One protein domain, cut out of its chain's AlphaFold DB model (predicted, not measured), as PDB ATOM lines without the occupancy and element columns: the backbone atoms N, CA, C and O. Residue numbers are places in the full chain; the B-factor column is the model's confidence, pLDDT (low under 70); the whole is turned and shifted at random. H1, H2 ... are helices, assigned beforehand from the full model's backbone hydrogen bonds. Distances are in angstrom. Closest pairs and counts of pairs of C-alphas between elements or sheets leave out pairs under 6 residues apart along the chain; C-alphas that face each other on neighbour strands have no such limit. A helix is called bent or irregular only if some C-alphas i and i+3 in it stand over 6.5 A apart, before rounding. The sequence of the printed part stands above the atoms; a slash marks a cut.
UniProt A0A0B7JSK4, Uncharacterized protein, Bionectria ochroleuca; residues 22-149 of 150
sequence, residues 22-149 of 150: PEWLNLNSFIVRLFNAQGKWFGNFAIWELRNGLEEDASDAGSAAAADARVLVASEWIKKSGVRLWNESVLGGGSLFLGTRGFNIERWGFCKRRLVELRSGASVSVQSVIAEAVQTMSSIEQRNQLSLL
ATOM      1  N   PRO A  22     143.893 118.995 111.336       92.31
ATOM      2  CA  PRO A  22     143.037 117.904 111.802       92.31
ATOM      3  C   PRO A  22     142.299 117.183 110.668       92.31
ATOM      4  O   PRO A  22     142.132 115.967 110.748       92.31
ATOM      5  N   GLU A  23     141.878 117.877 109.606       93.06
ATOM      6  CA  GLU A  23     141.254 117.227 108.446       93.06
ATOM      7  C   GLU A  23     142.243 116.295 107.739       93.06
ATOM      8  O   GLU A  23     141.913 115.137 107.472       93.06
ATOM      9  N   TRP A  24     143.476 116.756 107.517       93.50
ATOM     10  CA  TRP A  24     144.510 115.957 106.866       93.50
ATOM     11  C   TRP A  24     144.909 114.732 107.701       93.50
ATOM     12  O   TRP A  24     145.016 113.620 107.173       93.50
ATOM     13  N   LEU A  25     145.050 114.896 109.022       94.75
ATOM     14  CA  LEU A  25     145.317 113.785 109.938       94.75
ATOM     15  C   LEU A  25     144.164 112.773 109.972       94.75
ATOM     16  O   LEU A  25     144.407 111.564 110.006       94.75
ATOM     17  N   ASN A  26     142.913 113.242 109.941       95.75
ATOM     18  CA  ASN A  26     141.735 112.377 109.912       95.75
ATOM     19  C   ASN A  26     141.640 111.587 108.601       95.75
ATOM     20  O   ASN A  26     141.389 110.380 108.639       95.75
ATOM     21  N   LEU A  27     141.901 112.237 107.463       94.06
ATOM     22  CA  LEU A  27     141.963 111.583 106.156       94.06
ATOM     23  C   LEU A  27     143.030 110.485 106.149       94.06
ATOM     24  O   LEU A  27     142.732 109.331 105.837       94.06
ATOM     25  N   ASN A  28     144.252 110.801 106.574       94.75
ATOM     26  CA  ASN A  28     145.328 109.818 106.641       94.75
ATOM     27  C   ASN A  28     145.022 108.692 107.633       94.75
ATOM     28  O   ASN A  28     145.200 107.521 107.314       94.75
ATOM     29  N   SER A  29     144.446 109.005 108.793       95.06
ATOM     30  CA  SER A  29     143.963 107.995 109.740       95.06
ATOM     31  C   SER A  29     142.942 107.035 109.130       95.06
ATOM     32  O   SER A  29     142.928 105.856 109.496       95.06
ATOM     33  N   PHE A  30     142.069 107.521 108.247       94.00
ATOM     34  CA  PHE A  30     141.112 106.694 107.517       94.00
ATOM     35  C   PHE A  30     141.815 105.827 106.466       94.00
ATOM     36  O   PHE A  30     141.625 104.608 106.459       94.00
ATOM     37  N   ILE A  31     142.691 106.418 105.651       92.25
ATOM     38  CA  ILE A  31     143.458 105.700 104.625       92.25
ATOM     39  C   ILE A  31     144.332 104.612 105.258       92.25
ATOM     40  O   ILE A  31     144.374 103.501 104.743       92.25
ATOM     41  N   VAL A  32     144.953 104.859 106.414       92.69
ATOM     42  CA  VAL A  32     145.734 103.845 107.140       92.69
ATOM     43  C   VAL A  32     144.878 102.633 107.520       92.69
ATOM     44  O   VAL A  32     145.325 101.488 107.418       92.69
ATOM     45  N   ARG A  33     143.628 102.850 107.951       92.44
ATOM     46  CA  ARG A  33     142.708 101.742 108.264       92.44
ATOM     47  C   ARG A  33     142.381 100.941 107.006       92.44
ATOM     48  O   ARG A  33     142.393  99.714 107.064       92.44
ATOM     49  N   LEU A  34     142.141 101.621 105.884       89.56
ATOM     50  CA  LEU A  34     141.923 100.971 104.591       89.56
ATOM     51  C   LEU A  34     143.160 100.205 104.124       89.56
ATOM     52  O   LEU A  34     143.034  99.057 103.712       89.56
ATOM     53  N   PHE A  35     144.351 100.789 104.256       87.44
ATOM     54  CA  PHE A  35     145.619 100.142 103.940       87.44
ATOM     55  C   PHE A  35     145.771  98.844 104.721       87.44
ATOM     56  O   PHE A  35     146.000  97.793 104.129       87.44
ATOM     57  N   ASN A  36     145.550  98.887 106.036       88.06
ATOM     58  CA  ASN A  36     145.611  97.706 106.884       88.06
ATOM     59  C   ASN A  36     144.560  96.645 106.510       88.06
ATOM     60  O   ASN A  36     144.859  95.458 106.623       88.06
ATOM     61  N   ALA A  37     143.378  97.045 106.029       86.94
ATOM     62  CA  ALA A  37     142.269  96.138 105.727       86.94
ATOM     63  C   ALA A  37     142.258  95.563 104.294       86.94
ATOM     64  O   ALA A  37     141.890  94.404 104.126       86.94
ATOM     65  N   GLN A  38     142.610  96.343 103.263       70.25
ATOM     66  CA  GLN A  38     142.250  96.045 101.862       70.25
ATOM     67  C   GLN A  38     143.417  95.980 100.854       70.25
ATOM     68  O   GLN A  38     143.180  95.759  99.668       70.25
ATOM     69  N   GLY A  39     144.681  96.049 101.285       64.69
ATOM     70  CA  GLY A  39     145.818  95.668 100.429       64.69
ATOM     71  C   GLY A  39     146.532  96.803  99.676       64.69
ATOM     72  O   GLY A  39     146.188  97.976  99.789       64.69
ATOM     73  N   LYS A  40     147.569  96.409  98.916       64.38
ATOM     74  CA  LYS A  40     148.752  97.179  98.460       64.38
ATOM     75  C   LYS A  40     148.538  98.578  97.859       64.38
ATOM     76  O   LYS A  40     149.485  99.360  97.882       64.38
ATOM     77  N   TRP A  41     147.360  98.914  97.324       67.94
ATOM     78  CA  TRP A  41     147.134 100.192  96.623       67.94
ATOM     79  C   TRP A  41     147.465 101.394  97.517       67.94
ATOM     80  O   TRP A  41     148.143 102.327  97.092       67.94
ATOM     81  N   PHE A  42     147.048 101.351  98.784       75.94
ATOM     82  CA  PHE A  42     147.227 102.474  99.704       75.94
ATOM     83  C   PHE A  42     148.657 102.620 100.248       75.94
ATOM     84  O   PHE A  42     148.947 103.611 100.914       75.94
ATOM     85  N   GLY A  43     149.570 101.687  99.944       74.06
ATOM     86  CA  GLY A  43     150.957 101.742 100.419       74.06
ATOM     87  C   GLY A  43     151.725 102.966  99.910       74.06
ATOM     88  O   GLY A  43     152.581 103.493 100.618       74.06
ATOM     89  N   ASN A  44     151.368 103.483  98.731       81.38
ATOM     90  CA  ASN A  44     151.977 104.698  98.183       81.38
ATOM     91  C   ASN A  44     151.727 105.930  99.066       81.38
ATOM     92  O   ASN A  44     152.627 106.754  99.205       81.38
ATOM     93  N   PHE A  45     150.557 106.026  99.711       86.75
ATOM     94  CA  PHE A  45     150.256 107.134 100.624       86.75
ATOM     95  C   PHE A  45     151.182 107.117 101.834       86.75
ATOM     96  O   PHE A  45     151.767 108.142 102.160       86.75
ATOM     97  N   ALA A  46     151.397 105.946 102.440       86.75
ATOM     98  CA  ALA A  46     152.339 105.811 103.546       86.75
ATOM     99  C   ALA A  46     153.723 106.346 103.168       86.75
ATOM    100  O   ALA A  46     154.340 107.093 103.917       86.75
ATOM    101  N   ILE A  47     154.196 105.983 101.977       84.25
ATOM    102  CA  ILE A  47     155.517 106.374 101.486       84.25
ATOM    103  C   ILE A  47     155.601 107.882 101.280       84.25
ATOM    104  O   ILE A  47     156.585 108.490 101.695       84.25
ATOM    105  N   TRP A  48     154.595 108.487 100.649       88.50
ATOM    106  CA  TRP A  48     154.568 109.930 100.424       88.50
ATOM    107  C   TRP A  48     154.552 110.706 101.734       88.50
ATOM    108  O   TRP A  48     155.326 111.644 101.892       88.50
ATOM    109  N   GLU A  49     153.738 110.279 102.694       92.88
ATOM    110  CA  GLU A  49     153.615 110.977 103.970       92.88
ATOM    111  C   GLU A  49     154.862 110.815 104.845       92.88
ATOM    112  O   GLU A  49     155.335 111.783 105.439       92.88
ATOM    113  N   LEU A  50     155.466 109.621 104.869       91.12
ATOM    114  CA  LEU A  50     156.751 109.407 105.538       91.12
ATOM    115  C   LEU A  50     157.857 110.242 104.902       91.12
ATOM    116  O   LEU A  50     158.653 110.845 105.616       91.12
ATOM    117  N   ARG A  51     157.886 110.313 103.569       89.62
ATOM    118  CA  ARG A  51     158.853 111.131 102.847       89.62
ATOM    119  C   ARG A  51     158.686 112.610 103.195       89.62
ATOM    120  O   ARG A  51     159.644 113.228 103.642       89.62
ATOM    121  N   ASN A  52     157.475 113.146 103.075       91.50
ATOM    122  CA  ASN A  52     157.191 114.551 103.358       91.50
ATOM    123  C   ASN A  52     157.466 114.932 104.818       91.50
ATOM    124  O   ASN A  52     157.903 116.049 105.082       91.50
ATOM    125  N   GLY A  53     157.179 114.035 105.763       92.94
ATOM    126  CA  GLY A  53     157.364 114.300 107.189       92.94
ATOM    127  C   GLY A  53     158.778 114.058 107.705       92.94
ATOM    128  O   GLY A  53     159.163 114.695 108.682       92.94
ATOM    129  N   LEU A  54     159.538 113.137 107.102       92.62
ATOM    130  CA  LEU A  54     160.785 112.633 107.690       92.62
ATOM    131  C   LEU A  54     161.990 112.660 106.736       92.62
ATOM    132  O   LEU A  54     163.126 112.688 107.201       92.62
ATOM    133  N   GLU A  55     161.792 112.619 105.421       91.31
ATOM    134  CA  GLU A  55     162.890 112.459 104.448       91.31
ATOM    135  C   GLU A  55     163.118 113.690 103.567       91.31
ATOM    136  O   GLU A  55     164.064 113.690 102.785       91.31
ATOM    137  N   GLU A  56     162.276 114.712 103.679       90.88
ATOM    138  CA  GLU A  56     162.465 116.027 103.059       90.88
ATOM    139  C   GLU A  56     162.788 117.078 104.129       90.88
ATOM    140  O   GLU A  56     162.635 116.834 105.336       90.88
ATOM    141  N   ASP A  57     163.278 118.241 103.703       89.50
ATOM    142  CA  ASP A  57     163.623 119.307 104.634       89.50
ATOM    143  C   ASP A  57     162.351 119.944 105.218       89.50
ATOM    144  O   ASP A  57     161.329 120.099 104.547       89.50
ATOM    145  N   ALA A  58     162.392 120.343 106.492       86.69
ATOM    146  CA  ALA A  58     161.246 120.989 107.130       86.69
ATOM    147  C   ALA A  58     160.901 122.333 106.459       86.69
ATOM    148  O   ALA A  58     159.743 122.752 106.474       86.69
ATOM    149  N   SER A  59     161.885 122.994 105.841       87.50
ATOM    150  CA  SER A  59     161.680 124.218 105.062       87.50
ATOM    151  C   SER A  59     160.825 124.001 103.807       87.50
ATOM    152  O   SER A  59     160.084 124.909 103.427       87.50
ATOM    153  N   ASP A  60     160.785 122.781 103.255       88.31
ATOM    154  CA  ASP A  60     159.922 122.413 102.121       88.31
ATOM    155  C   ASP A  60     158.425 122.393 102.495       88.31
ATOM    156  O   ASP A  60     157.553 122.164 101.650       88.31
ATOM    157  N   ALA A  61     158.091 122.573 103.777       85.00
ATOM    158  CA  ALA A  61     156.714 122.698 104.248       85.00
ATOM    159  C   ALA A  61     156.176 124.135 104.189       85.00
ATOM    160  O   ALA A  61     154.983 124.342 104.397       85.00
ATOM    161  N   GLY A  62     157.026 125.136 103.942       88.25
ATOM    162  CA  GLY A  62     156.642 126.550 103.866       88.25
ATOM    163  C   GLY A  62     156.311 127.212 105.213       88.25
ATOM    164  O   GLY A  62     156.430 128.428 105.338       88.25
ATOM    165  N   SER A  63     155.949 126.446 106.248       90.44
ATOM    166  CA  SER A  63     155.758 126.947 107.615       90.44
ATOM    167  C   SER A  63     156.035 125.874 108.672       90.44
ATOM    168  O   SER A  63     155.929 124.677 108.408       90.44
ATOM    169  N   ALA A  64     156.322 126.304 109.906       88.81
ATOM    170  CA  ALA A  64     156.503 125.393 111.038       88.81
ATOM    171  C   ALA A  64     155.237 124.570 111.344       88.81
ATOM    172  O   ALA A  64     155.334 123.389 111.651       88.81
ATOM    173  N   ALA A  65     154.046 125.163 111.199       89.81
ATOM    174  CA  ALA A  65     152.780 124.458 111.407       89.81
ATOM    175  C   ALA A  65     152.552 123.356 110.356       89.81
ATOM    176  O   ALA A  65     152.106 122.259 110.689       89.81
ATOM    177  N   ALA A  66     152.902 123.623 109.094       91.12
ATOM    178  CA  ALA A  66     152.835 122.625 108.031       91.12
ATOM    179  C   ALA A  66     153.874 121.508 108.227       91.12
ATOM    180  O   ALA A  66     153.566 120.338 107.993       91.12
ATOM    181  N   ALA A  67     155.079 121.842 108.701       92.12
ATOM    182  CA  ALA A  67     156.088 120.851 109.069       92.12
ATOM    183  C   ALA A  67     155.592 119.950 110.216       92.12
ATOM    184  O   ALA A  67     155.629 118.726 110.093       92.12
ATOM    185  N   ASP A  68     155.029 120.537 111.276       93.25
ATOM    186  CA  ASP A  68     154.416 119.804 112.391       93.25
ATOM    187  C   ASP A  68     153.285 118.877 111.908       93.25
ATOM    188  O   ASP A  68     153.214 117.715 112.317       93.25
ATOM    189  N   ALA A  69     152.424 119.346 110.997       94.56
ATOM    190  CA  ALA A  69     151.356 118.533 110.413       94.56
ATOM    191  C   ALA A  69     151.901 117.316 109.645       94.56
ATOM    192  O   ALA A  69     151.424 116.199 109.853       94.56
ATOM    193  N   ARG A  70     152.941 117.503 108.821       95.19
ATOM    194  CA  ARG A  70     153.603 116.409 108.092       95.19
ATOM    195  C   ARG A  70     154.205 115.378 109.046       95.19
ATOM    196  O   ARG A  70     154.017 114.178 108.854       95.19
ATOM    197  N   VAL A  71     154.874 115.829 110.109       96.19
ATOM    198  CA  VAL A  71     155.454 114.937 111.126       96.19
ATOM    199  C   VAL A  71     154.369 114.154 111.866       96.19
ATOM    200  O   VAL A  71     154.525 112.951 112.093       96.19
ATOM    201  N   LEU A  72     153.246 114.792 112.208       96.44
ATOM    202  CA  LEU A  72     152.107 114.115 112.837       96.44
ATOM    203  C   LEU A  72     151.528 113.016 111.955       96.44
ATOM    204  O   LEU A  72     151.309 111.901 112.428       96.44
ATOM    205  N   VAL A  73     151.297 113.316 110.679       96.69
ATOM    206  CA  VAL A  73     150.742 112.352 109.729       96.69
ATOM    207  C   VAL A  73     151.709 111.184 109.519       96.69
ATOM    208  O   VAL A  73     151.298 110.025 109.612       96.69
ATOM    209  N   ALA A  74     153.002 111.455 109.330       95.56
ATOM    210  CA  ALA A  74     154.033 110.420 109.238       95.56
ATOM    211  C   ALA A  74     154.071 109.522 110.492       95.56
ATOM    212  O   ALA A  74     154.105 108.292 110.394       95.56
ATOM    213  N   SER A  75     153.999 110.128 111.681       96.38
ATOM    214  CA  SER A  75     153.947 109.407 112.961       96.38
ATOM    215  C   SER A  75     152.710 108.515 113.062       96.38
ATOM    216  O   SER A  75     152.788 107.397 113.573       96.38
ATOM    217  N   GLU A  76     151.573 108.975 112.544       96.50
ATOM    218  CA  GLU A  76     150.323 108.223 112.545       96.50
ATOM    219  C   GLU A  76     150.405 106.963 111.674       96.50
ATOM    220  O   GLU A  76     150.001 105.876 112.108       96.50
ATOM    221  N   TRP A  77     151.000 107.074 110.482       94.75
ATOM    222  CA  TRP A  77     151.279 105.927 109.615       94.75
ATOM    223  C   TRP A  77     152.156 104.886 110.315       94.75
ATOM    224  O   TRP A  77     151.823 103.696 110.310       94.75
ATOM    225  N   ILE A  78     153.227 105.320 110.985       93.25
ATOM    226  CA  ILE A  78     154.112 104.436 111.759       93.25
ATOM    227  C   ILE A  78     153.344 103.750 112.887       93.25
ATOM    228  O   ILE A  78     153.390 102.525 113.010       93.25
ATOM    229  N   LYS A  79     152.605 104.519 113.693       95.06
ATOM    230  CA  LYS A  79     151.868 103.997 114.850       95.06
ATOM    231  C   LYS A  79     150.849 102.935 114.452       95.06
ATOM    232  O   LYS A  79     150.748 101.894 115.096       95.06
ATOM    233  N   LYS A  80     150.082 103.194 113.395       94.44
ATOM    234  CA  LYS A  80     148.941 102.349 113.022       94.44
ATOM    235  C   LYS A  80     149.268 101.260 112.007       94.44
ATOM    236  O   LYS A  80     148.543 100.269 111.952       94.44
ATOM    237  N   SER A  81     150.314 101.416 111.200       90.62
ATOM    238  CA  SER A  81     150.655 100.459 110.138       90.62
ATOM    239  C   SER A  81     152.117 100.019 110.132       90.62
ATOM    240  O   SER A  81     152.509  99.253 109.258       90.62
ATOM    241  N   GLY A  82     152.918 100.407 111.130       87.62
ATOM    242  CA  GLY A  82     154.358 100.135 111.179       87.62
ATOM    243  C   GLY A  82     154.742  98.666 110.994       87.62
ATOM    244  O   GLY A  82     155.700  98.383 110.288       87.62
ATOM    245  N   VAL A  83     153.976  97.716 111.551       86.44
ATOM    246  CA  VAL A  83     154.218  96.270 111.341       86.44
ATOM    247  C   VAL A  83     154.057  95.891 109.870       86.44
ATOM    248  O   VAL A  83     154.836  95.110 109.334       86.44
ATOM    249  N   ARG A  84     153.034  96.435 109.212       85.19
ATOM    250  CA  ARG A  84     152.769  96.171 107.801       85.19
ATOM    251  C   ARG A  84     153.801  96.855 106.916       85.19
ATOM    252  O   ARG A  84     154.321  96.202 106.025       85.19
ATOM    253  N   LEU A  85     154.142  98.112 107.202       83.44
ATOM    254  CA  LEU A  85     155.189  98.852 106.493       83.44
ATOM    255  C   LEU A  85     156.540  98.145 106.592       83.44
ATOM    256  O   LEU A  85     157.219  97.990 105.588       83.44
ATOM    257  N   TRP A  86     156.890  97.637 107.776       79.19
ATOM    258  CA  TRP A  86     158.083  96.817 107.980       79.19
ATOM    259  C   TRP A  86     158.120  95.585 107.060       79.19
ATOM    260  O   TRP A  86     159.181  95.214 106.564       79.19
ATOM    261  N   ASN A  87     156.964  94.963 106.808       76.69
ATOM    262  CA  ASN A  87     156.846  93.767 105.970       76.69
ATOM    263  C   ASN A  87     156.694  94.072 104.467       76.69
ATOM    264  O   ASN A  87     157.064  93.247 103.632       76.69
ATOM    265  N   GLU A  88     156.114  95.219 104.104       70.69
ATOM    266  CA  GLU A  88     155.818  95.614 102.725       70.69
ATOM    267  C   GLU A  88     156.836  96.654 102.238       70.69
ATOM    268  O   GLU A  88     156.701  97.853 102.467       70.69
ATOM    269  N   SER A  89     157.861  96.192 101.521       58.53
ATOM    270  CA  SER A  89     158.944  97.037 101.019       58.53
ATOM    271  C   SER A  89     158.844  97.264  99.510       58.53
ATOM    272  O   SER A  89     159.293  96.449  98.710       58.53
ATOM    273  N   VAL A  90     158.294  98.400  99.071       53.50
ATOM    274  CA  VAL A  90     158.434  98.805  97.662       53.50
ATOM    275  C   VAL A  90     158.433 100.330  97.535       53.50
ATOM    276  O   VAL A  90     157.565 100.980  98.094       53.50
ATOM    277  N   LEU A  91     159.363 100.865  96.730       52.53
ATOM    278  CA  LEU A  91     159.510 102.260  96.245       52.53
ATOM    279  C   LEU A  91     160.453 103.212  97.023       52.53
ATOM    280  O   LEU A  91     160.777 103.016  98.192       52.53
ATOM    281  N   GLY A  92     160.980 104.207  96.291       57.56
ATOM    282  CA  GLY A  92     162.152 105.037  96.634       57.56
ATOM    283  C   GLY A  92     161.991 105.996  97.824       57.56
ATOM    284  O   GLY A  92     160.878 106.218  98.302       57.56
ATOM    285  N   GLY A  93     163.121 106.520  98.315       66.06
ATOM    286  CA  GLY A  93     163.187 107.504  99.409       66.06
ATOM    287  C   GLY A  93     163.248 108.964  98.945       66.06
ATOM    288  O   GLY A  93     163.374 109.223  97.746       66.06
ATOM    289  N   GLY A  94     163.107 109.889  99.898       69.00
ATOM    290  CA  GLY A  94     163.237 111.344  99.739       69.00
ATOM    291  C   GLY A  94     164.680 111.842  99.682       69.00
ATOM    292  O   GLY A  94     165.619 111.050  99.778       69.00
ATOM    293  N   SER A  95     164.858 113.158  99.521       77.81
ATOM    294  CA  SER A  95     166.175 113.770  99.275       77.81
ATOM    295  C   SER A  95     167.187 113.550 100.407       77.81
ATOM    296  O   SER A  95     168.380 113.403 100.140       77.81
ATOM    297  N   LEU A  96     166.721 113.454 101.656       78.44
ATOM    298  CA  LEU A  96     167.566 113.210 102.827       78.44
ATOM    299  C   LEU A  96     167.862 111.718 103.058       78.44
ATOM    300  O   LEU A  96     168.683 111.380 103.914       78.44
ATOM    301  N   PHE A  97     167.224 110.810 102.310       78.50
ATOM    302  CA  PHE A  97     167.452 109.372 102.420       78.50
ATOM    303  C   PHE A  97     168.369 108.855 101.301       78.50
ATOM    304  O   PHE A  97     167.955 108.664 100.161       78.50
ATOM    305  N   LEU A  98     169.619 108.549 101.656       78.38
ATOM    306  CA  LEU A  98     170.654 108.087 100.717       78.38
ATOM    307  C   LEU A  98     170.744 106.552 100.566       78.38
ATOM    308  O   LEU A  98     171.653 106.056  99.904       78.38
ATOM    309  N   GLY A  99     169.853 105.791 101.211       71.81
ATOM    310  CA  GLY A  99     169.909 104.325 101.246       71.81
ATOM    311  C   GLY A  99     169.258 103.630 100.044       71.81
ATOM    312  O   GLY A  99     168.767 104.256  99.101       71.81
ATOM    313  N   THR A 100     169.227 102.294 100.084       68.44
ATOM    314  CA  THR A 100     168.627 101.490  99.001       68.44
ATOM    315  C   THR A 100     167.121 101.758  98.882       68.44
ATOM    316  O   THR A 100     166.434 101.929  99.887       68.44
ATOM    317  N   ARG A 101     166.579 101.767  97.654       62.75
ATOM    318  CA  ARG A 101     165.138 101.966  97.399       62.75
ATOM    319  C   ARG A 101     164.288 100.919  98.136       62.75
ATOM    320  O   ARG A 101     164.669  99.754  98.218       62.75
ATOM    321  N   GLY A 102     163.099 101.319  98.581       62.50
ATOM    322  CA  GLY A 102     162.174 100.479  99.344       62.50
ATOM    323  C   GLY A 102     162.152 100.825 100.832       62.50
ATOM    324  O   GLY A 102     163.003 101.554 101.340       62.50
ATOM    325  N   PHE A 103     161.153 100.308 101.542       64.38
ATOM    326  CA  PHE A 103     161.093 100.385 102.998       64.38
ATOM    327  C   PHE A 103     161.919  99.245 103.599       64.38
ATOM    328  O   PHE A 103     161.413  98.162 103.873       64.38
ATOM    329  N   ASN A 104     163.233  99.451 103.685       71.19
ATOM    330  CA  ASN A 104     164.177  98.497 104.267       71.19
ATOM    331  C   ASN A 104     164.572  98.914 105.697       71.19
ATOM    332  O   ASN A 104     164.197  99.983 106.182       71.19
ATOM    333  N   ILE A 105     165.351  98.066 106.373       77.75
ATOM    334  CA  ILE A 105     165.815  98.304 107.750       77.75
ATOM    335  C   ILE A 105     166.607  99.620 107.865       77.75
ATOM    336  O   ILE A 105     166.496 100.316 108.875       77.75
ATOM    337  N   GLU A 106     167.365 100.002 106.832       81.94
ATOM    338  CA  GLU A 106     168.108 101.269 106.811       81.94
ATOM    339  C   GLU A 106     167.154 102.468 106.834       81.94
ATOM    340  O   GLU A 106     167.342 103.390 107.633       81.94
ATOM    341  N   ARG A 107     166.098 102.429 106.010       83.12
ATOM    342  CA  ARG A 107     165.050 103.455 105.942       83.12
ATOM    343  C   ARG A 107     164.261 103.547 107.235       83.12
ATOM    344  O   ARG A 107     164.053 104.641 107.747       83.12
ATOM    345  N   TRP A 108     163.906 102.409 107.817       86.50
ATOM    346  CA  TRP A 108     163.284 102.365 109.136       86.50
ATOM    347  C   TRP A 108     164.153 103.040 110.204       86.50
ATOM    348  O   TRP A 108     163.686 103.913 110.937       86.50
ATOM    349  N   GLY A 109     165.438 102.676 110.262       88.75
ATOM    350  CA  GLY A 109     166.391 103.269 111.194       88.75
ATOM    351  C   GLY A 109     166.580 104.770 110.964       88.75
ATOM    352  O   GLY A 109     166.676 105.525 111.932       88.75
ATOM    353  N   PHE A 110     166.596 105.213 109.705       90.38
ATOM    354  CA  PHE A 110     166.615 106.629 109.346       90.38
ATOM    355  C   PHE A 110     165.381 107.363 109.882       90.38
ATOM    356  O   PHE A 110     165.540 108.309 110.650       90.38
ATOM    357  N   CYS A 111     164.170 106.891 109.568       90.88
ATOM    358  CA  CYS A 111     162.921 107.518 110.010       90.88
ATOM    359  C   CYS A 111     162.851 107.632 111.537       90.88
ATOM    360  O   CYS A 111     162.476 108.676 112.071       90.88
ATOM    361  N   LYS A 112     163.278 106.586 112.255       93.56
ATOM    362  CA  LYS A 112     163.336 106.596 113.721       93.56
ATOM    363  C   LYS A 112     164.294 107.658 114.257       93.56
ATOM    364  O   LYS A 112     163.934 108.377 115.187       93.56
ATOM    365  N   ARG A 113     165.504 107.772 113.691       94.00
ATOM    366  CA  ARG A 113     166.468 108.818 114.080       94.00
ATOM    367  C   ARG A 113     165.922 110.209 113.784       94.00
ATOM    368  O   ARG A 113     165.956 111.061 114.666       94.00
ATOM    369  N   ARG A 114     165.336 110.404 112.602       93.94
ATOM    370  CA  ARG A 114     164.749 111.685 112.213       93.94
ATOM    371  C   ARG A 114     163.638 112.123 113.162       93.94
ATOM    372  O   ARG A 114     163.618 113.272 113.581       93.94
ATOM    373  N   LEU A 115     162.743 111.214 113.547       95.00
ATOM    374  CA  LEU A 115     161.711 111.499 114.545       95.00
ATOM    375  C   LEU A 115     162.320 112.025 115.854       95.00
ATOM    376  O   LEU A 115     161.834 113.007 116.410       95.00
ATOM    377  N   VAL A 116     163.410 111.416 116.328       95.19
ATOM    378  CA  VAL A 116     164.117 111.878 117.534       95.19
ATOM    379  C   VAL A 116     164.722 113.271 117.340       95.19
ATOM    380  O   VAL A 116     164.588 114.103 118.235       95.19
ATOM    381  N   GLU A 117     165.340 113.545 116.190       94.31
ATOM    382  CA  GLU A 117     165.916 114.859 115.859       94.31
ATOM    383  C   GLU A 117     164.854 115.962 115.804       94.31
ATOM    384  O   GLU A 117     165.049 117.039 116.362       94.31
ATOM    385  N   LEU A 118     163.715 115.687 115.162       92.56
ATOM    386  CA  LEU A 118     162.628 116.652 114.990       92.56
ATOM    387  C   LEU A 118     161.903 116.963 116.301       92.56
ATOM    388  O   LEU A 118     161.301 118.027 116.438       92.56
ATOM    389  N   ARG A 119     161.981 116.070 117.293       92.19
ATOM    390  CA  ARG A 119     161.259 116.215 118.560       92.19
ATOM    391  C   ARG A 119     161.568 117.526 119.279       92.19
ATOM    392  O   ARG A 119     160.655 118.138 119.811       92.19
ATOM    393  N   SER A 120     162.823 117.962 119.333       88.38
ATOM    394  CA  SER A 120     163.187 119.171 120.090       88.38
ATOM    395  C   SER A 120     162.655 120.462 119.458       88.38
ATOM    396  O   SER A 120     162.415 121.424 120.184       88.38
ATOM    397  N   GLY A 121     162.462 120.477 118.136       86.56
ATOM    398  CA  GLY A 121     161.943 121.626 117.389       86.56
ATOM    399  C   GLY A 121     160.423 121.633 117.203       86.56
ATOM    400  O   GLY A 121     159.873 122.659 116.815       86.56
ATOM    401  N   ALA A 122     159.748 120.514 117.478       90.19
ATOM    402  CA  ALA A 122     158.307 120.370 117.297       90.19
ATOM    403  C   ALA A 122     157.502 120.962 118.467       90.19
ATOM    404  O   ALA A 122     157.984 121.045 119.605       90.19
ATOM    405  N   SER A 123     156.237 121.306 118.217       89.75
ATOM    406  CA  SER A 123     155.320 121.735 119.280       89.75
ATOM    407  C   SER A 123     155.055 120.631 120.317       89.75
ATOM    408  O   SER A 123     155.172 119.437 120.043       89.75
ATOM    409  N   VAL A 124     154.667 121.019 121.540       90.31
ATOM    410  CA  VAL A 124     154.504 120.092 122.685       90.31
ATOM    411  C   VAL A 124     153.545 118.933 122.380       90.31
ATOM    412  O   VAL A 124     153.803 117.799 122.781       90.31
ATOM    413  N   SER A 125     152.456 119.195 121.654       88.88
ATOM    414  CA  SER A 125     151.495 118.162 121.245       88.88
ATOM    415  C   SER A 125     152.091 117.172 120.242       88.88
ATOM    416  O   SER A 125     151.764 115.990 120.278       88.88
ATOM    417  N   VAL A 126     152.990 117.625 119.369       91.81
ATOM    418  CA  VAL A 126     153.680 116.777 118.392       91.81
ATOM    419  C   VAL A 126     154.786 115.966 119.067       91.81
ATOM    420  O   VAL A 126     154.990 114.801 118.731       91.81
ATOM    421  N   GLN A 127     155.452 116.520 120.083       94.25
ATOM    422  CA  GLN A 127     156.510 115.827 120.825       94.25
ATOM    423  C   GLN A 127     156.053 114.520 121.478       94.25
ATOM    424  O   GLN A 127     156.823 113.554 121.500       94.25
ATOM    425  N   SER A 128     154.835 114.476 122.029       94.12
ATOM    426  CA  SER A 128     154.279 113.245 122.606       94.12
ATOM    427  C   SER A 128     153.981 112.212 121.520       94.12
ATOM    428  O   SER A 128     154.355 111.049 121.665       94.12
ATOM    429  N   VAL A 129     153.406 112.645 120.395       95.25
ATOM    430  CA  VAL A 129     153.107 111.779 119.247       95.25
ATOM    431  C   VAL A 129     154.384 111.177 118.656       95.25
ATOM    432  O   VAL A 129     154.430 109.975 118.392       95.25
ATOM    433  N   ILE A 130     155.444 111.978 118.520       95.81
ATOM    434  CA  ILE A 130     156.771 111.512 118.101       95.81
ATOM    435  C   ILE A 130     157.299 110.446 119.069       95.81
ATOM    436  O   ILE A 130     157.784 109.401 118.633       95.81
ATOM    437  N   ALA A 131     157.208 110.685 120.381       95.94
ATOM    438  CA  ALA A 131     157.690 109.736 121.382       95.94
ATOM    439  C   ALA A 131     156.955 108.387 121.284       95.94
ATOM    440  O   ALA A 131     157.592 107.332 121.309       95.94
ATOM    441  N   GLU A 132     155.634 108.411 121.098       96.44
ATOM    442  CA  GLU A 132     154.828 107.206 120.877       96.44
ATOM    443  C   GLU A 132     155.203 106.472 119.583       96.44
ATOM    444  O   GLU A 132     155.282 105.240 119.572       96.44
ATOM    445  N   ALA A 133     155.461 107.202 118.493       95.69
ATOM    446  CA  ALA A 133     155.894 106.610 117.231       95.69
ATOM    447  C   ALA A 133     157.257 105.916 117.380       95.69
ATOM    448  O   ALA A 133     157.386 104.745 117.032       95.69
ATOM    449  N   VAL A 134     158.247 106.577 117.991       96.56
ATOM    450  CA  VAL A 134     159.578 105.995 118.255       96.56
ATOM    451  C   VAL A 134     159.489 104.761 119.159       96.56
ATOM    452  O   VAL A 134     160.178 103.758 118.923       96.56
ATOM    453  N   GLN A 135     158.624 104.797 120.176       96.62
ATOM    454  CA  GLN A 135     158.379 103.645 121.039       96.62
ATOM    455  C   GLN A 135     157.762 102.485 120.250       96.62
ATOM    456  O   GLN A 135     158.237 101.354 120.349       96.62
ATOM    457  N   THR A 136     156.762 102.771 119.414       95.56
ATOM    458  CA  THR A 136     156.131 101.778 118.535       95.56
ATOM    459  C   THR A 136     157.160 101.139 117.610       95.56
ATOM    460  O   THR A 136     157.204  99.913 117.490       95.56
ATOM    461  N   MET A 137     158.042 101.948 117.014       93.12
ATOM    462  CA  MET A 137     159.096 101.437 116.142       93.12
ATOM    463  C   MET A 137     160.032 100.475 116.883       93.12
ATOM    464  O   MET A 137     160.321  99.382 116.401       93.12
ATOM    465  N   SER A 138     160.440 100.843 118.098       93.94
ATOM    466  CA  SER A 138     161.298 100.007 118.948       93.94
ATOM    467  C   SER A 138     160.639  98.673 119.312       93.94
ATOM    468  O   SER A 138     161.287  97.630 119.286       93.94
ATOM    469  N   SER A 139     159.339  98.677 119.611       92.75
ATOM    470  CA  SER A 139     158.596  97.447 119.903       92.75
ATOM    471  C   SER A 139     158.481  96.526 118.683       92.75
ATOM    472  O   SER A 139     158.560  95.304 118.828       92.75
ATOM    473  N   ILE A 140     158.331  97.088 117.481       89.75
ATOM    474  CA  ILE A 140     158.315  96.322 116.226       89.75
ATOM    475  C   ILE A 140     159.688  95.689 115.971       89.75
ATOM    476  O   ILE A 140     159.753  94.500 115.666       89.75
ATOM    477  N   GLU A 141     160.778  96.435 116.152       88.06
ATOM    478  CA  GLU A 141     162.148  95.915 116.022       88.06
ATOM    479  C   GLU A 141     162.395  94.733 116.968       88.06
ATOM    480  O   GLU A 141     162.793  93.658 116.523       88.06
ATOM    481  N   GLN A 142     162.099  94.904 118.263       86.19
ATOM    482  CA  GLN A 142     162.292  93.863 119.280       86.19
ATOM    483  C   GLN A 142     161.502  92.595 118.951       86.19
ATOM    484  O   GLN A 142     162.031  91.485 119.027       86.19
ATOM    485  N   ARG A 143     160.238  92.748 118.538       83.56
ATOM    486  CA  ARG A 143     159.384  91.618 118.159       83.56
ATOM    487  C   ARG A 143     159.960  90.832 116.981       83.56
ATOM    488  O   ARG A 143     159.906  89.605 117.003       83.56
ATOM    489  N   ASN A 144     160.504  91.520 115.977       72.38
ATOM    490  CA  ASN A 144     161.048  90.884 114.778       72.38
ATOM    491  C   ASN A 144     162.460  90.305 114.990       72.38
ATOM    492  O   ASN A 144     162.792  89.276 114.406       72.38
ATOM    493  N   GLN A 145     163.281  90.890 115.868       68.06
ATOM    494  CA  GLN A 145     164.550  90.279 116.293       68.06
ATOM    495  C   GLN A 145     164.314  88.953 117.032       68.06
ATOM    496  O   GLN A 145     165.003  87.968 116.775       68.06
ATOM    497  N   LEU A 146     163.297  88.895 117.898       58.38
ATOM    498  CA  LEU A 146     162.922  87.674 118.619       58.38
ATOM    499  C   LEU A 146     162.359  86.571 117.706       58.38
ATOM    500  O   LEU A 146     162.478  85.397 118.047       58.38
ATOM    501  N   SER A 147     161.750  86.912 116.563       57.34
ATOM    502  CA  SER A 147     161.266  85.915 115.595       57.34
ATOM    503  C   SER A 147     162.362  85.302 114.722       57.34
ATOM    504  O   SER A 147     162.110  84.274 114.113       57.34
ATOM    505  N   LEU A 148     163.558  85.901 114.664       51.88
ATOM    506  CA  LEU A 148     164.719  85.353 113.946       51.88
ATOM    507  C   LEU A 148     165.560  84.388 114.807       51.88
ATOM    508  O   LEU A 148     166.487  83.766 114.299       51.88
ATOM    509  N   LEU A 149     165.258  84.288 116.107       50.56
ATOM    510  CA  LEU A 149     165.943  83.427 117.083       50.56
ATOM    511  C   LEU A 149     165.158  82.142 117.419       50.56
ATOM    512  O   LEU A 149     165.575  81.391 118.301       50.56
TER     513      LEU A 149
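This is residues 22 to 149 of the 150 residues of an uncharacterized protein of Bionectria ochroleuca (UniProt A0A0B7JSK4). One long helix, H4, runs through the core with four helices packed round it: H1, H5 and H6 lie roughly lengthwise, and H2 crosses it steeply. Short H3 sits by the start of H4, and the loop of residues 88 to 104 runs along the outside. The printed part has 128 residues with six named helices, H1 to H6 in order, and no named strand, class all helix. It is compact, with a radius of gyration of the C-alphas of 13.8 A, and only just elongated, spanning 43 by 28 by 26 A.

H1, residues 22 to 38, begins at C-alpha 22 (143.037, 117.904, 111.802) and is 24.0 A long. H2 is residues 40 to 55, 21.7 A, and H3 residues 58 to 61. H4, residues 64 to 87, is 32.0 A long, with a kink of 77 degrees near residue 81. H5 is residues 105 to 119, 21.4 A. H6, residues 124 to 147, is 35.6 A long and ends at C-alpha 147 (161.266, 85.915, 115.595). H2 and H4 are irregular: C-alphas 41 and 44 are 6.8 A apart, only just irregular, and C-alphas 80 and 83 are 8.2 A apart.

H4 is the hub, touching five helices. H1 runs the same way at a shallow tilt of 11 degrees, with closest C-alphas Leu 25 and Val 73, 5.6 A. H2 runs opposite ways to H4 at a steep tilt of 45 degrees, with closest C-alphas Gly 53 and Arg 70, 4.4 A. H3 touches H4 only at the corner, with closest C-alphas Ala 61 and Ala 67, 5.2 A. H4, H5 and H6 form an up and down bundle, each running against the one before. H4 and H5 only just touch, with 3 pairs of C-alphas within 8 A, the closest Trp 86 and Trp 108, 7.7 A. H1 and H6 are apart. Every O i to N i+4 pair is within hydrogen-bond range in H1 and H5, against 9 of 12 in H2 and 18 of 20 in both H4 and H6; H3 is too short for such a pair.

The two C-alphas farthest apart, those of Gly 62 and Leu 149, are 46.1 A apart. The printed part has no cut, and the link from H4 to H5 is long, with 17 residues. Confidence is under 70 at residues 39 to 41, 89 to 94, 100 to 103 and 145 to 149.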